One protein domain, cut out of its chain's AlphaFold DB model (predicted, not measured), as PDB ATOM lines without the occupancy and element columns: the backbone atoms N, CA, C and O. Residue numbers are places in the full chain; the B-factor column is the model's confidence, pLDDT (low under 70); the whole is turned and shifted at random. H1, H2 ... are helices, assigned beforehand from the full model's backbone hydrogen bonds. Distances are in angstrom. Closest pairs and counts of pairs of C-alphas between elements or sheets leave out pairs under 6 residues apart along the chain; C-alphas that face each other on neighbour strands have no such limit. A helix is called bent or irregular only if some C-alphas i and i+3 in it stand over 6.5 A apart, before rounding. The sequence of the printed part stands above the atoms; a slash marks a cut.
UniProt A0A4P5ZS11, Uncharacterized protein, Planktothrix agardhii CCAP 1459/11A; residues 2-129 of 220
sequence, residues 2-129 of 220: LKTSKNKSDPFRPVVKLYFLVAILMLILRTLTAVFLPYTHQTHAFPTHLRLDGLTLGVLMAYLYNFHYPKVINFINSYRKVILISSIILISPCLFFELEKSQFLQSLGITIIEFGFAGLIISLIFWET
ATOM      1  N   LEU A   2     164.064 142.743 150.507       47.69
ATOM      2  CA  LEU A   2     165.250 142.347 151.274       47.69
ATOM      3  C   LEU A   2     164.822 142.126 152.730       47.69
ATOM      4  O   LEU A   2     164.253 143.027 153.343       47.69
ATOM      5  N   LYS A   3     165.052 140.925 153.277       52.44
ATOM      6  CA  LYS A   3     164.855 140.673 154.710       52.44
ATOM      7  C   LYS A   3     165.864 141.532 155.469       52.44
ATOM      8  O   LYS A   3     167.057 141.236 155.442       52.44
ATOM      9  N   THR A   4     165.390 142.592 156.112       66.00
ATOM     10  CA  THR A   4     166.202 143.397 157.025       66.00
ATOM     11  C   THR A   4     166.684 142.516 158.174       66.00
ATOM     12  O   THR A   4     165.977 141.604 158.616       66.00
ATOM     13  N   SER A   5     167.905 142.755 158.647       65.69
ATOM     14  CA  SER A   5     168.439 142.075 159.828       65.69
ATOM     15  C   SER A   5     167.481 142.239 161.015       65.69
ATOM     16  O   SER A   5     166.859 143.288 161.179       65.69
ATOM     17  N   LYS A   6     167.380 141.214 161.874       65.50
ATOM     18  CA  LYS A   6     166.630 141.317 163.141       65.50
ATOM     19  C   LYS A   6     167.242 142.361 164.083       65.50
ATOM     20  O   LYS A   6     166.554 142.860 164.968       65.50
ATOM     21  N   ASN A   7     168.524 142.683 163.896       69.94
ATOM     22  CA  ASN A   7     169.187 143.732 164.648       69.94
ATOM     23  C   ASN A   7     168.831 145.111 164.074       69.94
ATOM     24  O   ASN A   7     169.254 145.447 162.969       69.94
ATOM     25  N   LYS A   8     168.095 145.915 164.847       72.38
ATOM     26  CA  LYS A   8     167.688 147.271 164.454       72.38
ATOM     27  C   LYS A   8     168.860 148.251 164.332       72.38
ATOM     28  O   LYS A   8     168.714 149.228 163.611       72.38
ATOM     29  N   SER A   9     170.001 148.000 164.989       76.62
ATOM     30  CA  SER A   9     171.183 148.873 164.881       76.62
ATOM     31  C   SER A   9     172.011 148.637 163.614       76.62
ATOM     32  O   SER A   9     172.775 149.508 163.216       76.62
ATOM     33  N   ASP A  10     171.834 147.488 162.957       83.94
ATOM     34  CA  ASP A  10     172.479 147.156 161.683       83.94
ATOM     35  C   ASP A  10     171.487 146.401 160.772       83.94
ATOM     36  O   ASP A  10     171.598 145.179 160.572       83.94
ATOM     37  N   PRO A  11     170.455 147.103 160.261       84.12
ATOM     38  CA  PRO A  11     169.380 146.488 159.488       84.12
ATOM     39  C   PRO A  11     169.843 146.036 158.093       84.12
ATOM     40  O   PRO A  11     169.260 145.103 157.530       84.12
ATOM     41  N   PHE A  12     170.905 146.651 157.556       88.19
ATOM     42  CA  PHE A  12     171.404 146.441 156.192       88.19
ATOM     43  C   PHE A  12     172.627 145.523 156.097       88.19
ATOM     44  O   PHE A  12     173.163 145.340 155.008       88.19
ATOM     45  N   ARG A  13     173.000 144.828 157.176       88.31
ATOM     46  CA  ARG A  13     174.031 143.778 157.163       88.31
ATOM     47  C   ARG A  13     173.984 142.795 155.973       88.31
ATOM     48  O   ARG A  13     175.055 142.387 155.515       88.31
ATOM     49  N   PRO A  14     172.810 142.392 155.429       91.38
ATOM     50  CA  PRO A  14     172.755 141.541 154.237       91.38
ATOM     51  C   PRO A  14     173.421 142.129 152.982       91.38
ATOM     52  O   PRO A  14     173.797 141.349 152.110       91.38
ATOM     53  N   VAL A  15     173.614 143.453 152.899       92.00
ATOM     54  CA  VAL A  15     174.290 144.138 151.778       92.00
ATOM     55  C   VAL A  15     175.680 143.561 151.530       92.00
ATOM     56  O   VAL A  15     176.047 143.345 150.382       92.00
ATOM     57  N   VAL A  16     176.423 143.214 152.586       93.38
ATOM     58  CA  VAL A  16     177.761 142.614 152.451       93.38
ATOM     59  C   VAL A  16     177.694 141.281 151.703       93.38
ATOM     60  O   VAL A  16     178.440 141.056 150.757       93.38
ATOM     61  N   LYS A  17     176.765 140.396 152.089       93.75
ATOM     62  CA  LYS A  17     176.587 139.093 151.423       93.75
ATOM     63  C   LYS A  17     176.086 139.260 149.990       93.75
ATOM     64  O   LYS A  17     176.528 138.535 149.106       93.75
ATOM     65  N   LEU A  18     175.171 140.207 149.782       94.25
ATOM     66  CA  LEU A  18     174.637 140.529 148.465       94.25
ATOM     67  C   LEU A  18     175.745 141.003 147.524       94.25
ATOM     68  O   LEU A  18     175.801 140.532 146.395       94.25
ATOM     69  N   TYR A  19     176.641 141.871 148.000       95.25
ATOM     70  CA  TYR A  19     177.780 142.337 147.221       95.25
ATOM     71  C   TYR A  19     178.644 141.172 146.737       95.25
ATOM     72  O   TYR A  19     178.834 141.024 145.537       95.25
ATOM     73  N   PHE A  20     179.107 140.300 147.640       95.44
ATOM     74  CA  PHE A  20     179.952 139.170 147.240       95.44
ATOM     75  C   PHE A  20     179.248 138.229 146.258       95.44
ATOM     76  O   PHE A  20     179.872 137.767 145.306       95.44
ATOM     77  N   LEU A  21     177.949 137.981 146.448       95.88
ATOM     78  CA  LEU A  21     177.158 137.183 145.513       95.88
ATOM     79  C   LEU A  21     177.123 137.819 144.113       95.88
ATOM     80  O   LEU A  21     177.382 137.132 143.126       95.88
ATOM     81  N   VAL A  22     176.819 139.118 144.029       95.38
ATOM     82  CA  VAL A  22     176.751 139.854 142.757       95.38
ATOM     83  C   VAL A  22     178.130 139.941 142.108       95.38
ATOM     84  O   VAL A  22     178.247 139.636 140.927       95.38
ATOM     85  N   ALA A  23     179.174 140.267 142.868       95.06
ATOM     86  CA  ALA A  23     180.543 140.370 142.372       95.06
ATOM     87  C   ALA A  23     181.039 139.054 141.758       95.06
ATOM     88  O   ALA A  23     181.560 139.054 140.643       95.06
ATOM     89  N   ILE A  24     180.818 137.921 142.437       95.69
ATOM     90  CA  ILE A  24     181.190 136.598 141.914       95.69
ATOM     91  C   ILE A  24     180.393 136.283 140.647       95.69
ATOM     92  O   ILE A  24     180.979 135.897 139.637       95.69
ATOM     93  N   LEU A  25     179.072 136.479 140.675       95.88
ATOM     94  CA  LEU A  25     178.222 136.194 139.521       95.88
ATOM     95  C   LEU A  25     178.623 137.044 138.305       95.88
ATOM     96  O   LEU A  25     178.733 136.512 137.205       95.88
ATOM     97  N   MET A  26     178.897 138.336 138.493       95.12
ATOM     98  CA  MET A  26     179.288 139.233 137.400       95.12
ATOM     99  C   MET A  26     180.694 138.969 136.888       95.12
ATOM    100  O   MET A  26     180.929 139.058 135.684       95.12
ATOM    101  N   LEU A  27     181.633 138.584 137.753       95.69
ATOM    102  CA  LEU A  27     182.947 138.141 137.303       95.69
ATOM    103  C   LEU A  27     182.846 136.871 136.448       95.69
ATOM    104  O   LEU A  27     183.464 136.817 135.386       95.69
ATOM    105  N   ILE A  28     182.027 135.894 136.855       96.38
ATOM    106  CA  ILE A  28     181.769 134.687 136.058       96.38
ATOM    107  C   ILE A  28     181.155 135.076 134.711       96.38
ATOM    108  O   ILE A  28     181.701 134.711 133.675       96.38
ATOM    109  N   LEU A  29     180.076 135.864 134.703       95.81
ATOM    110  CA  LEU A  29     179.402 136.264 133.466       95.81
ATOM    111  C   LEU A  29     180.317 137.059 132.528       95.81
ATOM    112  O   LEU A  29     180.339 136.767 131.335       95.81
ATOM    113  N   ARG A  30     181.116 138.007 133.034       95.31
ATOM    114  CA  ARG A  30     182.092 138.736 132.204       95.31
ATOM    115  C   ARG A  30     183.169 137.818 131.649       95.31
ATOM    116  O   ARG A  30     183.510 137.943 130.482       95.31
ATOM    117  N   THR A  31     183.680 136.886 132.452       95.81
ATOM    118  CA  THR A  31     184.695 135.926 131.992       95.81
ATOM    119  C   THR A  31     184.129 135.023 130.901       95.81
ATOM    120  O   THR A  31     184.760 134.848 129.866       95.81
ATOM    121  N   LEU A  32     182.907 134.511 131.079       95.56
ATOM    122  CA  LEU A  32     182.218 133.737 130.046       95.56
ATOM    123  C   LEU A  32     181.998 134.577 128.780       95.56
ATOM    124  O   LEU A  32     182.276 134.108 127.682       95.56
ATOM    125  N   THR A  33     181.558 135.828 128.923       94.75
ATOM    126  CA  THR A  33     181.343 136.743 127.790       94.75
ATOM    127  C   THR A  33     182.646 136.974 127.017       94.75
ATOM    128  O   THR A  33     182.670 136.766 125.810       94.75
ATOM    129  N   ALA A  34     183.740 137.292 127.716       93.88
ATOM    130  CA  ALA A  34     185.053 137.564 127.123       93.88
ATOM    131  C   ALA A  34     185.694 136.342 126.436       93.88
ATOM    132  O   ALA A  34     186.525 136.496 125.539       93.88
ATOM    133  N   VAL A  35     185.347 135.126 126.872       94.56
ATOM    134  CA  VAL A  35     185.879 133.876 126.305       94.56
ATOM    135  C   VAL A  35     185.035 133.380 125.132       94.56
ATOM    136  O   VAL A  35     185.591 132.912 124.142       94.56
ATOM    137  N   PHE A  36     183.705 133.454 125.234       95.00
ATOM    138  CA  PHE A  36     182.800 132.795 124.287       95.00
ATOM    139  C   PHE A  36     182.204 133.717 123.224       95.00
ATOM    140  O   PHE A  36     181.699 133.213 122.221       95.00
ATOM    141  N   LEU A  37     182.229 135.038 123.413       93.50
ATOM    142  CA  LEU A  37     181.635 135.987 122.473       93.50
ATOM    143  C   LEU A  37     182.696 136.901 121.856       93.50
ATOM    144  O   LEU A  37     183.615 137.339 122.546       93.50
ATOM    145  N   PRO A  38     182.558 137.255 120.566       92.19
ATOM    146  CA  PRO A  38     183.403 138.276 119.972       92.19
ATOM    147  C   PRO A  38     183.142 139.634 120.631       92.19
ATOM    148  O   PRO A  38     182.008 139.972 121.006       92.19
ATOM    149  N   TYR A  39     184.203 140.434 120.747       91.69
ATOM    150  CA  TYR A  39     184.102 141.763 121.323       91.69
ATOM    151  C   TYR A  39     183.214 142.669 120.467       91.69
ATOM    152  O   TYR A  39     183.479 142.913 119.293       91.69
ATOM    153  N   THR A  40     182.186 143.225 121.099       91.94
ATOM    154  CA  THR A  40     181.485 144.419 120.634       91.94
ATOM    155  C   THR A  40     181.143 145.260 121.859       91.94
ATOM    156  O   THR A  40     180.895 144.722 122.945       91.94
ATOM    157  N   HIS A  41     181.055 146.581 121.696       88.25
ATOM    158  CA  HIS A  41     180.609 147.465 122.780       88.25
ATOM    159  C   HIS A  41     179.218 147.068 123.309       88.25
ATOM    160  O   HIS A  41     178.954 147.165 124.505       88.25
ATOM    161  N   GLN A  42     178.348 146.532 122.447       89.44
ATOM    162  CA  GLN A  42     177.015 146.051 122.828       89.44
ATOM    163  C   GLN A  42     177.033 144.770 123.663       89.44
ATOM    164  O   GLN A  42     176.154 144.601 124.501       89.44
ATOM    165  N   THR A  43     178.013 143.888 123.470       90.56
ATOM    166  CA  THR A  43     178.106 142.620 124.210       90.56
ATOM    167  C   THR A  43     178.914 142.743 125.498       90.56
ATOM    168  O   THR A  43     178.593 142.065 126.466       90.56
ATOM    169  N   HIS A  44     179.926 143.615 125.541       90.81
ATOM    170  CA  HIS A  44     180.874 143.684 126.665       90.81
ATOM    171  C   HIS A  44     180.768 144.972 127.491       90.81
ATOM    172  O   HIS A  44     180.994 144.948 128.701       90.81
ATOM    173  N   ALA A  45     180.437 146.109 126.868       86.19
ATOM    174  CA  ALA A  45     180.479 147.405 127.546       86.19
ATOM    175  C   ALA A  45     179.106 147.861 128.059       86.19
ATOM    176  O   ALA A  45     179.002 148.268 129.217       86.19
ATOM    177  N   PHE A  46     178.070 147.777 127.221       87.00
ATOM    178  CA  PHE A  46     176.729 148.300 127.507       87.00
ATOM    179  C   PHE A  46     175.803 147.436 128.374       87.00
ATOM    180  O   PHE A  46     174.928 148.025 129.018       87.00
ATOM    181  N   PRO A  47     175.913 146.095 128.440       92.00
ATOM    182  CA  PRO A  47     174.960 145.323 129.224       92.00
ATOM    183  C   PRO A  47     175.067 145.639 130.716       92.00
ATOM    184  O   PRO A  47     176.074 145.350 131.358       92.00
ATOM    185  N   THR A  48     173.993 146.189 131.286       86.88
ATOM    186  CA  THR A  48     173.952 146.607 132.697       86.88
ATOM    187  C   THR A  48     174.271 145.465 133.646       86.88
ATOM    188  O   THR A  48     174.913 145.692 134.666       86.88
ATOM    189  N   HIS A  49     173.848 144.241 133.308       87.25
ATOM    190  CA  HIS A  49     174.110 143.083 134.151       87.25
ATOM    191  C   HIS A  49     175.616 142.923 134.391       87.25
ATOM    192  O   HIS A  49     176.002 142.860 135.544       87.25
ATOM    193  N   LEU A  50     176.478 143.067 133.378       92.31
ATOM    194  CA  LEU A  50     177.942 142.965 133.517       92.31
ATOM    195  C   LEU A  50     178.608 144.094 134.337       92.31
ATOM    196  O   LEU A  50     179.831 144.097 134.460       92.31
ATOM    197  N   ARG A  51     177.833 145.054 134.865       90.94
ATOM    198  CA  ARG A  51     178.300 146.229 135.631       90.94
ATOM    199  C   ARG A  51     177.680 146.347 137.027       90.94
ATOM    200  O   ARG A  51     177.908 147.330 137.734       90.94
ATOM    201  N   LEU A  52     176.837 145.390 137.425       94.06
ATOM    202  CA  LEU A  52     176.118 145.458 138.703       94.06
ATOM    203  C   LEU A  52     177.046 145.346 139.921       94.06
ATOM    204  O   LEU A  52     176.693 145.814 141.004       94.06
ATOM    205  N   ASP A  53     178.219 144.742 139.770       93.44
ATOM    206  CA  ASP A  53     179.227 144.646 140.823       93.44
ATOM    207  C   ASP A  53     179.776 146.021 141.216       93.44
ATOM    208  O   ASP A  53     179.742 146.348 142.401       93.44
ATOM    209  N   GLY A  54     180.118 146.885 140.257       92.75
ATOM    210  CA  GLY A  54     180.517 148.268 140.542       92.75
ATOM    211  C   GLY A  54     179.430 149.081 141.261       92.75
ATOM    212  O   GLY A  54     179.705 149.784 142.237       92.75
ATOM    213  N   LEU A  55     178.161 148.940 140.854       92.62
ATOM    214  CA  LEU A  55     177.040 149.610 141.532       92.62
ATOM    215  C   LEU A  55     176.850 149.099 142.966       92.62
ATOM    216  O   LEU A  55     176.658 149.885 143.897       92.62
ATOM    217  N   THR A  56     176.917 147.783 143.164       94.88
ATOM    218  CA  THR A  56     176.774 147.182 144.498       94.88
ATOM    219  C   THR A  56     177.979 147.456 145.397       94.88
ATOM    220  O   THR A  56     177.793 147.571 146.609       94.88
ATOM    221  N   LEU A  57     179.177 147.658 144.836       96.00
ATOM    222  CA  LEU A  57     180.353 148.148 145.559       96.00
ATOM    223  C   LEU A  57     180.110 149.560 146.106       96.00
ATOM    224  O   LEU A  57     180.360 149.808 147.283       96.00
ATOM    225  N   GLY A  58     179.533 150.459 145.303       93.62
ATOM    226  CA  GLY A  58     179.117 151.787 145.767       93.62
ATOM    227  C   GLY A  58     178.099 151.724 146.914       93.62
ATOM    228  O   GLY A  58     178.241 152.424 147.919       93.62
ATOM    229  N   VAL A  59     177.110 150.826 146.828       94.69
ATOM    230  CA  VAL A  59     176.141 150.586 147.918       94.69
ATOM    231  C   VAL A  59     176.831 150.044 149.173       94.69
ATOM    232  O   VAL A  59     176.513 150.477 150.281       94.69
ATOM    233  N   LEU A  60     177.793 149.129 149.023       95.06
ATOM    234  CA  LEU A  60     178.592 148.618 150.135       95.06
ATOM    235  C   LEU A  60     179.397 149.740 150.800       95.06
ATOM    236  O   LEU A  60     179.404 149.826 152.026       95.06
ATOM    237  N   MET A  61     180.029 150.620 150.022       93.50
ATOM    238  CA  MET A  61     180.757 151.777 150.549       93.50
ATOM    239  C   MET A  61     179.837 152.718 151.324       93.50
ATOM    240  O   MET A  61     180.167 153.103 152.443       93.50
ATOM    241  N   ALA A  62     178.658 153.035 150.782       92.69
ATOM    242  CA  ALA A  62     177.667 153.850 151.479       92.69
ATOM    243  C   ALA A  62     177.200 153.184 152.784       92.69
ATOM    244  O   ALA A  62     177.084 153.847 153.812       92.69
ATOM    245  N   TYR A  63     176.977 151.868 152.776       93.56
ATOM    246  CA  TYR A  63     176.650 151.106 153.980       93.56
ATOM    247  C   TYR A  63     177.773 151.179 155.028       93.56
ATOM    248  O   TYR A  63     177.508 151.458 156.197       93.56
ATOM    249  N   LEU A  64     179.028 150.980 154.619       92.38
ATOM    250  CA  LEU A  64     180.188 151.068 155.505       92.38
ATOM    251  C   LEU A  64     180.342 152.474 156.094       92.38
ATOM    252  O   LEU A  64     180.563 152.606 157.296       92.38
ATOM    253  N   TYR A  65     180.161 153.509 155.273       90.88
ATOM    254  CA  TYR A  65     180.216 154.903 155.703       90.88
ATOM    255  C   TYR A  65     179.113 155.239 156.713       90.88
ATOM    256  O   TYR A  65     179.402 155.827 157.745       90.88
ATOM    257  N   ASN A  66     177.863 154.834 156.468       90.50
ATOM    258  CA  ASN A  66     176.735 155.217 157.325       90.50
ATOM    259  C   ASN A  66     176.617 154.378 158.610       90.50
ATOM    260  O   ASN A  66     176.216 154.905 159.643       90.50
ATOM    261  N   PHE A  67     176.953 153.083 158.571       91.31
ATOM    262  CA  PHE A  67     176.730 152.164 159.703       91.31
ATOM    263  C   PHE A  67     178.008 151.761 160.445       91.31
ATOM    264  O   PHE A  67     177.941 151.330 161.593       91.31
ATOM    265  N   HIS A  68     179.179 151.894 159.815       90.81
ATOM    266  CA  HIS A  68     180.461 151.444 160.375       90.81
ATOM    267  C   HIS A  68     181.533 152.542 160.372       90.81
ATOM    268  O   HIS A  68     182.721 152.231 160.491       90.81
ATOM    269  N   TYR A  69     181.117 153.815 160.312       89.62
ATOM    270  CA  TYR A  69     181.991 154.990 160.215       89.62
ATOM    271  C   TYR A  69     183.239 154.926 161.111       89.62
ATOM    272  O   TYR A  69     184.340 154.998 160.565       89.62
ATOM    273  N   PRO A  70     183.139 154.705 162.445       90.44
ATOM    274  CA  PRO A  70     184.306 154.808 163.327       90.44
ATOM    275  C   PRO A  70     185.374 153.747 163.035       90.44
ATOM    276  O   PRO A  70     186.566 153.987 163.185       90.44
ATOM    277  N   LYS A  71     184.957 152.555 162.593       90.88
ATOM    278  CA  LYS A  71     185.890 151.481 162.229       90.88
ATOM    279  C   LYS A  71     186.558 151.769 160.889       90.88
ATOM    280  O   LYS A  71     187.756 151.545 160.745       90.88
ATOM    281  N   VAL A  72     185.777 152.263 159.931       91.06
ATOM    282  CA  VAL A  72     186.234 152.575 158.573       91.06
ATOM    283  C   VAL A  72     187.252 153.710 158.597       91.06
ATOM    284  O   VAL A  72     188.336 153.548 158.044       91.06
ATOM    285  N   ILE A  73     186.959 154.810 159.294       91.12
ATOM    286  CA  ILE A  73     187.878 155.952 159.380       91.12
ATOM    287  C   ILE A  73     189.193 155.574 160.066       91.12
ATOM    288  O   ILE A  73     190.258 155.914 159.559       91.12
ATOM    289  N   ASN A  74     189.144 154.798 161.156       91.69
ATOM    290  CA  ASN A  74     190.353 154.347 161.846       91.69
ATOM    291  C   ASN A  74     191.225 153.480 160.930       91.69
ATOM    292  O   ASN A  74     192.426 153.715 160.826       91.69
ATOM    293  N   PHE A  75     190.621 152.521 160.220       92.50
ATOM    294  CA  PHE A  75     191.336 151.684 159.257       92.50
ATOM    295  C   PHE A  75     191.979 152.519 158.142       92.50
ATOM    296  O   PHE A  75     193.157 152.344 157.831       92.50
ATOM    297  N   ILE A  76     191.227 153.455 157.560       91.75
ATOM    298  CA  ILE A  76     191.728 154.288 156.466       91.75
ATOM    299  C   ILE A  76     192.853 155.181 156.957       91.75
ATOM    300  O   ILE A  76     193.899 155.199 156.324       91.75
ATOM    301  N   ASN A  77     192.711 155.845 158.102       90.25
ATOM    302  CA  ASN A  77     193.765 156.697 158.649       90.25
ATOM    303  C   ASN A  77     195.055 155.915 158.934       90.25
ATOM    304  O   ASN A  77     196.143 156.422 158.664       90.25
ATOM    305  N   SER A  78     194.955 154.662 159.389       93.38
ATOM    306  CA  SER A  78     196.126 153.803 159.604       93.38
ATOM    307  C   SER A  78     196.815 153.361 158.308       93.38
ATOM    308  O   SER A  78     198.038 153.243 158.286       93.38
ATOM    309  N   TYR A  79     196.068 153.132 157.224       94.06
ATOM    310  CA  TYR A  79     196.596 152.532 155.987       94.06
ATOM    311  C   TYR A  79     196.491 153.428 154.748       94.06
ATOM    312  O   TYR A  79     196.735 152.970 153.634       94.06
ATOM    313  N   ARG A  80     196.183 154.718 154.906       90.31
ATOM    314  CA  ARG A  80     195.814 155.628 153.809       90.31
ATOM    315  C   ARG A  80     196.803 155.637 152.654       90.31
ATOM    316  O   ARG A  80     196.400 155.524 151.503       90.31
ATOM    317  N   LYS A  81     198.103 155.750 152.948       92.19
ATOM    318  CA  LYS A  81     199.148 155.755 151.911       92.19
ATOM    319  C   LYS A  81     199.157 154.447 151.123       92.19
ATOM    320  O   LYS A  81     199.256 154.481 149.903       92.19
ATOM    321  N   VAL A  82     199.012 153.319 151.817       96.12
ATOM    322  CA  VAL A  82     198.945 151.993 151.193       96.12
ATOM    323  C   VAL A  82     197.704 151.894 150.315       96.12
ATOM    324  O   VAL A  82     197.834 151.514 149.158       96.12
ATOM    325  N   ILE A  83     196.539 152.317 150.818       95.75
ATOM    326  CA  ILE A  83     195.274 152.301 150.071       95.75
ATOM    327  C   ILE A  83     195.368 153.184 148.821       95.75
ATOM    328  O   ILE A  83     194.958 152.760 147.743       95.75
ATOM    329  N   LEU A  84     195.931 154.390 148.923       94.81
ATOM    330  CA  LEU A  84     196.103 155.299 147.786       94.81
ATOM    331  C   LEU A  84     197.048 154.724 146.731       94.81
ATOM    332  O   LEU A  84     196.697 154.689 145.554       94.81
ATOM    333  N   ILE A  85     198.217 154.228 147.142       96.44
ATOM    334  CA  ILE A  85     199.182 153.614 146.224       96.44
ATOM    335  C   ILE A  85     198.560 152.383 145.559       96.44
ATOM    336  O   ILE A  85     198.620 152.259 144.337       96.44
ATOM    337  N   SER A  86     197.898 151.510 146.326       97.56
ATOM    338  CA  SER A  86     197.205 150.355 145.756       97.56
ATOM    339  C   SER A  86     196.091 150.780 144.806       97.56
ATOM    340  O   SER A  86     195.931 150.166 143.763       97.56
ATOM    341  N   SER A  87     195.363 151.857 145.108       97.56
ATOM    342  CA  SER A  87     194.304 152.376 144.235       97.56
ATOM    343  C   SER A  87     194.861 152.819 142.885       97.56
ATOM    344  O   SER A  87     194.332 152.433 141.847       97.56
ATOM    345  N   ILE A  88     195.974 153.559 142.886       97.12
ATOM    346  CA  ILE A  88     196.657 153.988 141.657       97.12
ATOM    347  C   ILE A  88     197.133 152.769 140.854       97.12
ATOM    348  O   ILE A  88     196.906 152.704 139.646       97.12
ATOM    349  N   ILE A  89     197.741 151.779 141.517       97.75
ATOM    350  CA  ILE A  89     198.194 150.537 140.872       97.75
ATOM    351  C   ILE A  89     197.012 149.786 140.251       97.75
ATOM    352  O   ILE A  89     197.106 149.350 139.107       97.75
ATOM    353  N   LEU A  90     195.892 149.669 140.963       97.75
ATOM    354  CA  LEU A  90     194.699 148.972 140.483       97.75
ATOM    355  C   LEU A  90     193.991 149.720 139.339       97.75
ATOM    356  O   LEU A  90     193.373 149.083 138.496       97.75
ATOM    357  N   ILE A  91     194.101 151.049 139.259       97.69
ATOM    358  CA  ILE A  91     193.564 151.847 138.138       97.69
ATOM    359  C   ILE A  91     194.494 151.804 136.915       97.69
ATOM    360  O   ILE A  91     194.033 151.903 135.776       97.69
ATOM    361  N   SER A  92     195.800 151.618 137.125       96.75
ATOM    362  CA  SER A  92     196.815 151.675 136.067       96.75
ATOM    363  C   SER A  92     196.580 150.779 134.838       96.75
ATOM    364  O   SER A  92     196.980 151.211 133.755       96.75
ATOM    365  N   PRO A  93     195.900 149.608 134.900       95.25
ATOM    366  CA  PRO A  93     195.614 148.820 133.703       95.25
ATOM    367  C   PRO A  93     194.866 149.594 132.608       95.25
ATOM    368  O   PRO A  93     195.090 149.317 131.432       95.25
ATOM    369  N   CYS A  94     194.057 150.605 132.959       92.69
ATOM    370  CA  CYS A  94     193.393 151.491 131.990       92.69
ATOM    371  C   CYS A  94     194.361 152.235 131.058       92.69
ATOM    372  O   CYS A  94     193.947 152.684 129.994       92.69
ATOM    373  N   LEU A  95     195.618 152.420 131.470       94.06
ATOM    374  CA  LEU A  95     196.622 153.168 130.707       94.06
ATOM    375  C   LEU A  95     197.370 152.292 129.699       94.06
ATOM    376  O   LEU A  95     197.932 152.811 128.741       94.06
ATOM    377  N   PHE A  96     197.398 150.977 129.927       94.19
ATOM    378  CA  PHE A  96     198.230 150.044 129.161       94.19
ATOM    379  C   PHE A  96     197.418 149.057 128.323       94.19
ATOM    380  O   PHE A  96     197.932 148.524 127.343       94.19
ATOM    381  N   PHE A  97     196.163 148.797 128.697       93.62
ATOM    382  CA  PHE A  97     195.307 147.840 128.012       93.62
ATOM    383  C   PHE A  97     194.122 148.536 127.353       93.62
ATOM    384  O   PHE A  97     193.389 149.295 127.981       93.62
ATOM    385  N   GLU A  98     193.886 148.200 126.089       92.38
ATOM    386  CA  GLU A  98     192.668 148.577 125.381       92.38
ATOM    387  C   GLU A  98     191.563 147.551 125.656       92.38
ATOM    388  O   GLU A  98     191.782 146.339 125.540       92.38
ATOM    389  N   LEU A  99     190.356 148.028 125.976       89.38
ATOM    390  CA  LEU A  99     189.204 147.168 126.275       89.38
ATOM    391  C   LEU A  99     188.858 146.226 125.115       89.38
ATOM    392  O   LEU A  99     188.477 145.084 125.341       89.38
ATOM    393  N   GLU A 100     189.030 146.680 123.877       91.00
ATOM    394  CA  GLU A 100     188.653 145.920 122.682       91.00
ATOM    395  C   GLU A 100     189.572 144.718 122.430       91.00
ATOM    396  O   GLU A 100     189.141 143.706 121.879       91.00
ATOM    397  N   LYS A 101     190.833 144.809 122.869       91.06
ATOM    398  CA  LYS A 101     191.881 143.817 122.580       91.06
ATOM    399  C   LYS A 101     192.201 142.913 123.768       91.06
ATOM    400  O   LYS A 101     192.721 141.817 123.582       91.06
ATOM    401  N   SER A 102     191.931 143.366 124.990       93.12
ATOM    402  CA  SER A 102     192.356 142.677 126.208       93.12
ATOM    403  C   SER A 102     191.213 141.906 126.863       93.12
ATOM    404  O   SER A 102     190.372 142.487 127.547       93.12
ATOM    405  N   GLN A 103     191.230 140.573 126.745       92.19
ATOM    406  CA  GLN A 103     190.299 139.692 127.471       92.19
ATOM    407  C   GLN A 103     190.407 139.847 128.995       92.19
ATOM    408  O   GLN A 103     189.416 139.710 129.715       92.19
ATOM    409  N   PHE A 104     191.602 140.183 129.494       94.12
ATOM    410  CA  PHE A 104     191.796 140.543 130.893       94.12
ATOM    411  C   PHE A 104     190.952 141.767 131.262       94.12
ATOM    412  O   PHE A 104     190.191 141.709 132.226       94.12
ATOM    413  N   LEU A 105     191.025 142.847 130.476       93.56
ATOM    414  CA  LEU A 105     190.264 144.068 130.754       93.56
ATOM    415  C   LEU A 105     188.757 143.859 130.576       93.56
ATOM    416  O   LEU A 105     187.978 144.416 131.333       93.56
ATOM    417  N   GLN A 106     188.346 143.005 129.639       93.06
ATOM    418  CA  GLN A 106     186.941 142.628 129.431       93.06
ATOM    419  C   GLN A 106     186.338 141.832 130.601       93.06
ATOM    420  O   GLN A 106     185.116 141.740 130.709       93.06
ATOM    421  N   SER A 107     187.174 141.263 131.475       93.38
ATOM    422  CA  SER A 107     186.750 140.427 132.597       93.38
ATOM    423  C   SER A 107     187.235 140.975 133.940       93.38
ATOM    424  O   SER A 107     186.618 141.876 134.510       93.38
ATOM    425  N   LEU A 108     188.337 140.433 134.455       94.75
ATOM    426  CA  LEU A 108     188.867 140.712 135.786       94.75
ATOM    427  C   LEU A 108     189.380 142.153 135.918       94.75
ATOM    428  O   LEU A 108     189.289 142.748 136.992       94.75
ATOM    429  N   GLY A 109     189.880 142.734 134.828       94.69
ATOM    430  CA  GLY A 109     190.412 144.090 134.815       94.69
ATOM    431  C   GLY A 109     189.379 145.137 135.232       94.69
ATOM    432  O   GLY A 109     189.721 146.009 136.025       94.69
ATOM    433  N   ILE A 110     188.113 145.016 134.804       92.62
ATOM    434  CA  ILE A 110     187.039 145.923 135.254       92.62
ATOM    435  C   ILE A 110     186.887 145.865 136.778       92.62
ATOM    436  O   ILE A 110     186.880 146.912 137.416       92.62
ATOM    437  N   THR A 111     186.850 144.670 137.377       95.12
ATOM    438  CA  THR A 111     186.759 144.517 138.842       95.12
ATOM    439  C   THR A 111     187.939 145.165 139.560       95.12
ATOM    440  O   THR A 111     187.760 145.860 140.556       95.12
ATOM    441  N   ILE A 112     189.157 144.949 139.056       96.12
ATOM    442  CA  ILE A 112     190.375 145.553 139.610       96.12
ATOM    443  C   ILE A 112     190.269 147.081 139.601       96.12
ATOM    444  O   ILE A 112     190.503 147.721 140.626       96.12
ATOM    445  N   ILE A 113     189.856 147.654 138.472       96.12
ATOM    446  CA  ILE A 113     189.708 149.099 138.304       96.12
ATOM    447  C   ILE A 113     188.626 149.649 139.243       96.12
ATOM    448  O   ILE A 113     188.842 150.675 139.886       96.12
ATOM    449  N   GLU A 114     187.493 148.958 139.378       95.25
ATOM    450  CA  GLU A 114     186.409 149.331 140.296       95.25
ATOM    451  C   GLU A 114     186.883 149.387 141.752       95.25
ATOM    452  O   GLU A 114     186.617 150.368 142.449       95.25
ATOM    453  N   PHE A 115     187.648 148.390 142.210       96.56
ATOM    454  CA  PHE A 115     188.257 148.421 143.542       96.56
ATOM    455  C   PHE A 115     189.288 149.541 143.691       96.56
ATOM    456  O   PHE A 115     189.363 150.161 144.754       96.56
ATOM    457  N   GLY A 116     190.052 149.832 142.637       97.31
ATOM    458  CA  GLY A 116     190.968 150.966 142.608       97.31
ATOM    459  C   GLY A 116     190.240 152.296 142.815       97.31
ATOM    460  O   GLY A 116     190.614 153.079 143.687       97.31
ATOM    461  N   PHE A 117     189.142 152.532 142.095       95.88
ATOM    462  CA  PHE A 117     188.320 153.729 142.292       95.88
ATOM    463  C   PHE A 117     187.633 153.761 143.660       95.88
ATOM    464  O   PHE A 117     187.585 154.822 144.280       95.88
ATOM    465  N   ALA A 118     187.156 152.626 144.174       95.38
ATOM    466  CA  ALA A 118     186.582 152.549 145.515       95.38
ATOM    467  C   ALA A 118     187.599 152.954 146.599       95.38
ATOM    468  O   ALA A 118     187.284 153.756 147.481       95.38
ATOM    469  N   GLY A 119     188.835 152.453 146.506       94.94
ATOM    470  CA  GLY A 119     189.932 152.823 147.404       94.94
ATOM    471  C   GLY A 119     190.345 154.294 147.279       94.94
ATOM    472  O   GLY A 119     190.611 154.954 148.288       94.94
ATOM    473  N   LEU A 120     190.333 154.839 146.059       95.00
ATOM    474  CA  LEU A 120     190.604 156.252 145.810       95.00
ATOM    475  C   LEU A 120     189.530 157.138 146.449       95.00
ATOM    476  O   LEU A 120     189.858 158.010 147.249       95.00
ATOM    477  N   ILE A 121     188.252 156.877 146.154       92.31
ATOM    478  CA  ILE A 121     187.111 157.633 146.688       92.31
ATOM    479  C   ILE A 121     187.124 157.603 148.213       92.31
ATOM    480  O   ILE A 121     187.021 158.652 148.844       92.31
ATOM    481  N   ILE A 122     187.287 156.423 148.819       90.44
ATOM    482  CA  ILE A 122     187.248 156.318 150.278       90.44
ATOM    483  C   ILE A 122     188.419 157.075 150.914       90.44
ATOM    484  O   ILE A 122     188.232 157.767 151.904       90.44
ATOM    485  N   SER A 123     189.606 157.044 150.305       90.06
ATOM    486  CA  SER A 123     190.765 157.800 150.793       90.06
ATOM    487  C   SER A 123     190.595 159.315 150.653       90.06
ATOM    488  O   SER A 123     191.123 160.057 151.478       90.06
ATOM    489  N   LEU A 124     189.876 159.773 149.620       87.81
ATOM    490  CA  LEU A 124     189.564 161.186 149.394       87.81
ATOM    491  C   LEU A 124     188.493 161.711 150.356       87.81
ATOM    492  O   LEU A 124     188.621 162.829 150.839       87.81
ATOM    493  N   ILE A 125     187.479 160.906 150.688       85.19
ATOM    494  CA  ILE A 125     186.435 161.280 151.661       85.19
ATOM    495  C   ILE A 125     187.037 161.591 153.038       85.19
ATOM    496  O   ILE A 125     186.573 162.495 153.723       85.19
ATOM    497  N   PHE A 126     188.078 160.856 153.434       79.94
ATOM    498  CA  PHE A 126     188.780 161.046 154.709       79.94
ATOM    499  C   PHE A 126     190.087 161.839 154.553       79.94
ATOM    500  O   PHE A 126     191.005 161.731 155.372       79.94
ATOM    501  N   TRP A 127     190.217 162.607 153.468       79.81
ATOM    502  CA  TRP A 127     191.397 163.423 153.238       79.81
ATOM    503  C   TRP A 127     191.325 164.708 154.062       79.81
ATOM    504  O   TRP A 127     190.650 165.660 153.694       79.81
ATOM    505  N   GLU A 128     192.111 164.775 155.132       73.69
ATOM    506  CA  GLU A 128     192.413 166.042 155.804       73.69
ATOM    507  C   GLU A 128     193.589 166.739 155.098       73.69
ATOM    508  O   GLU A 128     194.655 166.141 154.898       73.69
ATOM    509  N   THR A 129     193.381 167.982 154.658       69.50
ATOM    510  CA  THR A 129     194.417 168.851 154.082       69.50
ATOM    511  C   THR A 129     194.905 169.857 155.117       69.50
ATOM    512  O   THR A 129     194.099 170.583 155.681       69.50
TER     513      THR A 129
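AT A GLANCE: This is residues 2 to 129 of the 220 residues of an uncharacterized protein of Planktothrix agardhii CCAP 1459/11A (UniProt A0A4P5ZS11). Long helices H1, H3 and H6 form a bundle; arm H4b packs on H6, and arm H4a crosses one end. The 128 printed residues have six named helices, no named strand: all helix. Flat, 47 by 40 by 16 A, the whole is only just compact, close to loose: radius of gyration of the C-alphas 16.5 A.

IN THESE COORDINATES: H1, residues 14 to 36, spans 32.8 A from C-alpha 14 (172.755, 141.541, 154.237). H2 is 41 to 45, H3 48 to 67. H4, 69 to 91, is by hydrogen bonds one helix but bent, C-alphas 78 and 81 being 8.5 A apart: arms H4a to 78, H4b from 81. H5 is 93 to 96; H6, 103 to 125, ends at C-alpha 125 (186.435, 161.280, 151.661).

HOW THE PARTS SIT: H1 touches H3, opposite ways at a shallow tilt of 23 degrees; closest C-alphas Ala 23 and Asp 53, 4.7 A. H4b touches the hub H6; closest C-alphas Ser 87 and Gly 116, 4.0 A. Of O i to N i+4 pairs, 13 of 16 in H3 and 16 of 19 in H6 are within hydrogen-bond range.

THE WHOLE: The printed part has no cut; residues 2 to 7 and 129 are under pLDDT 70.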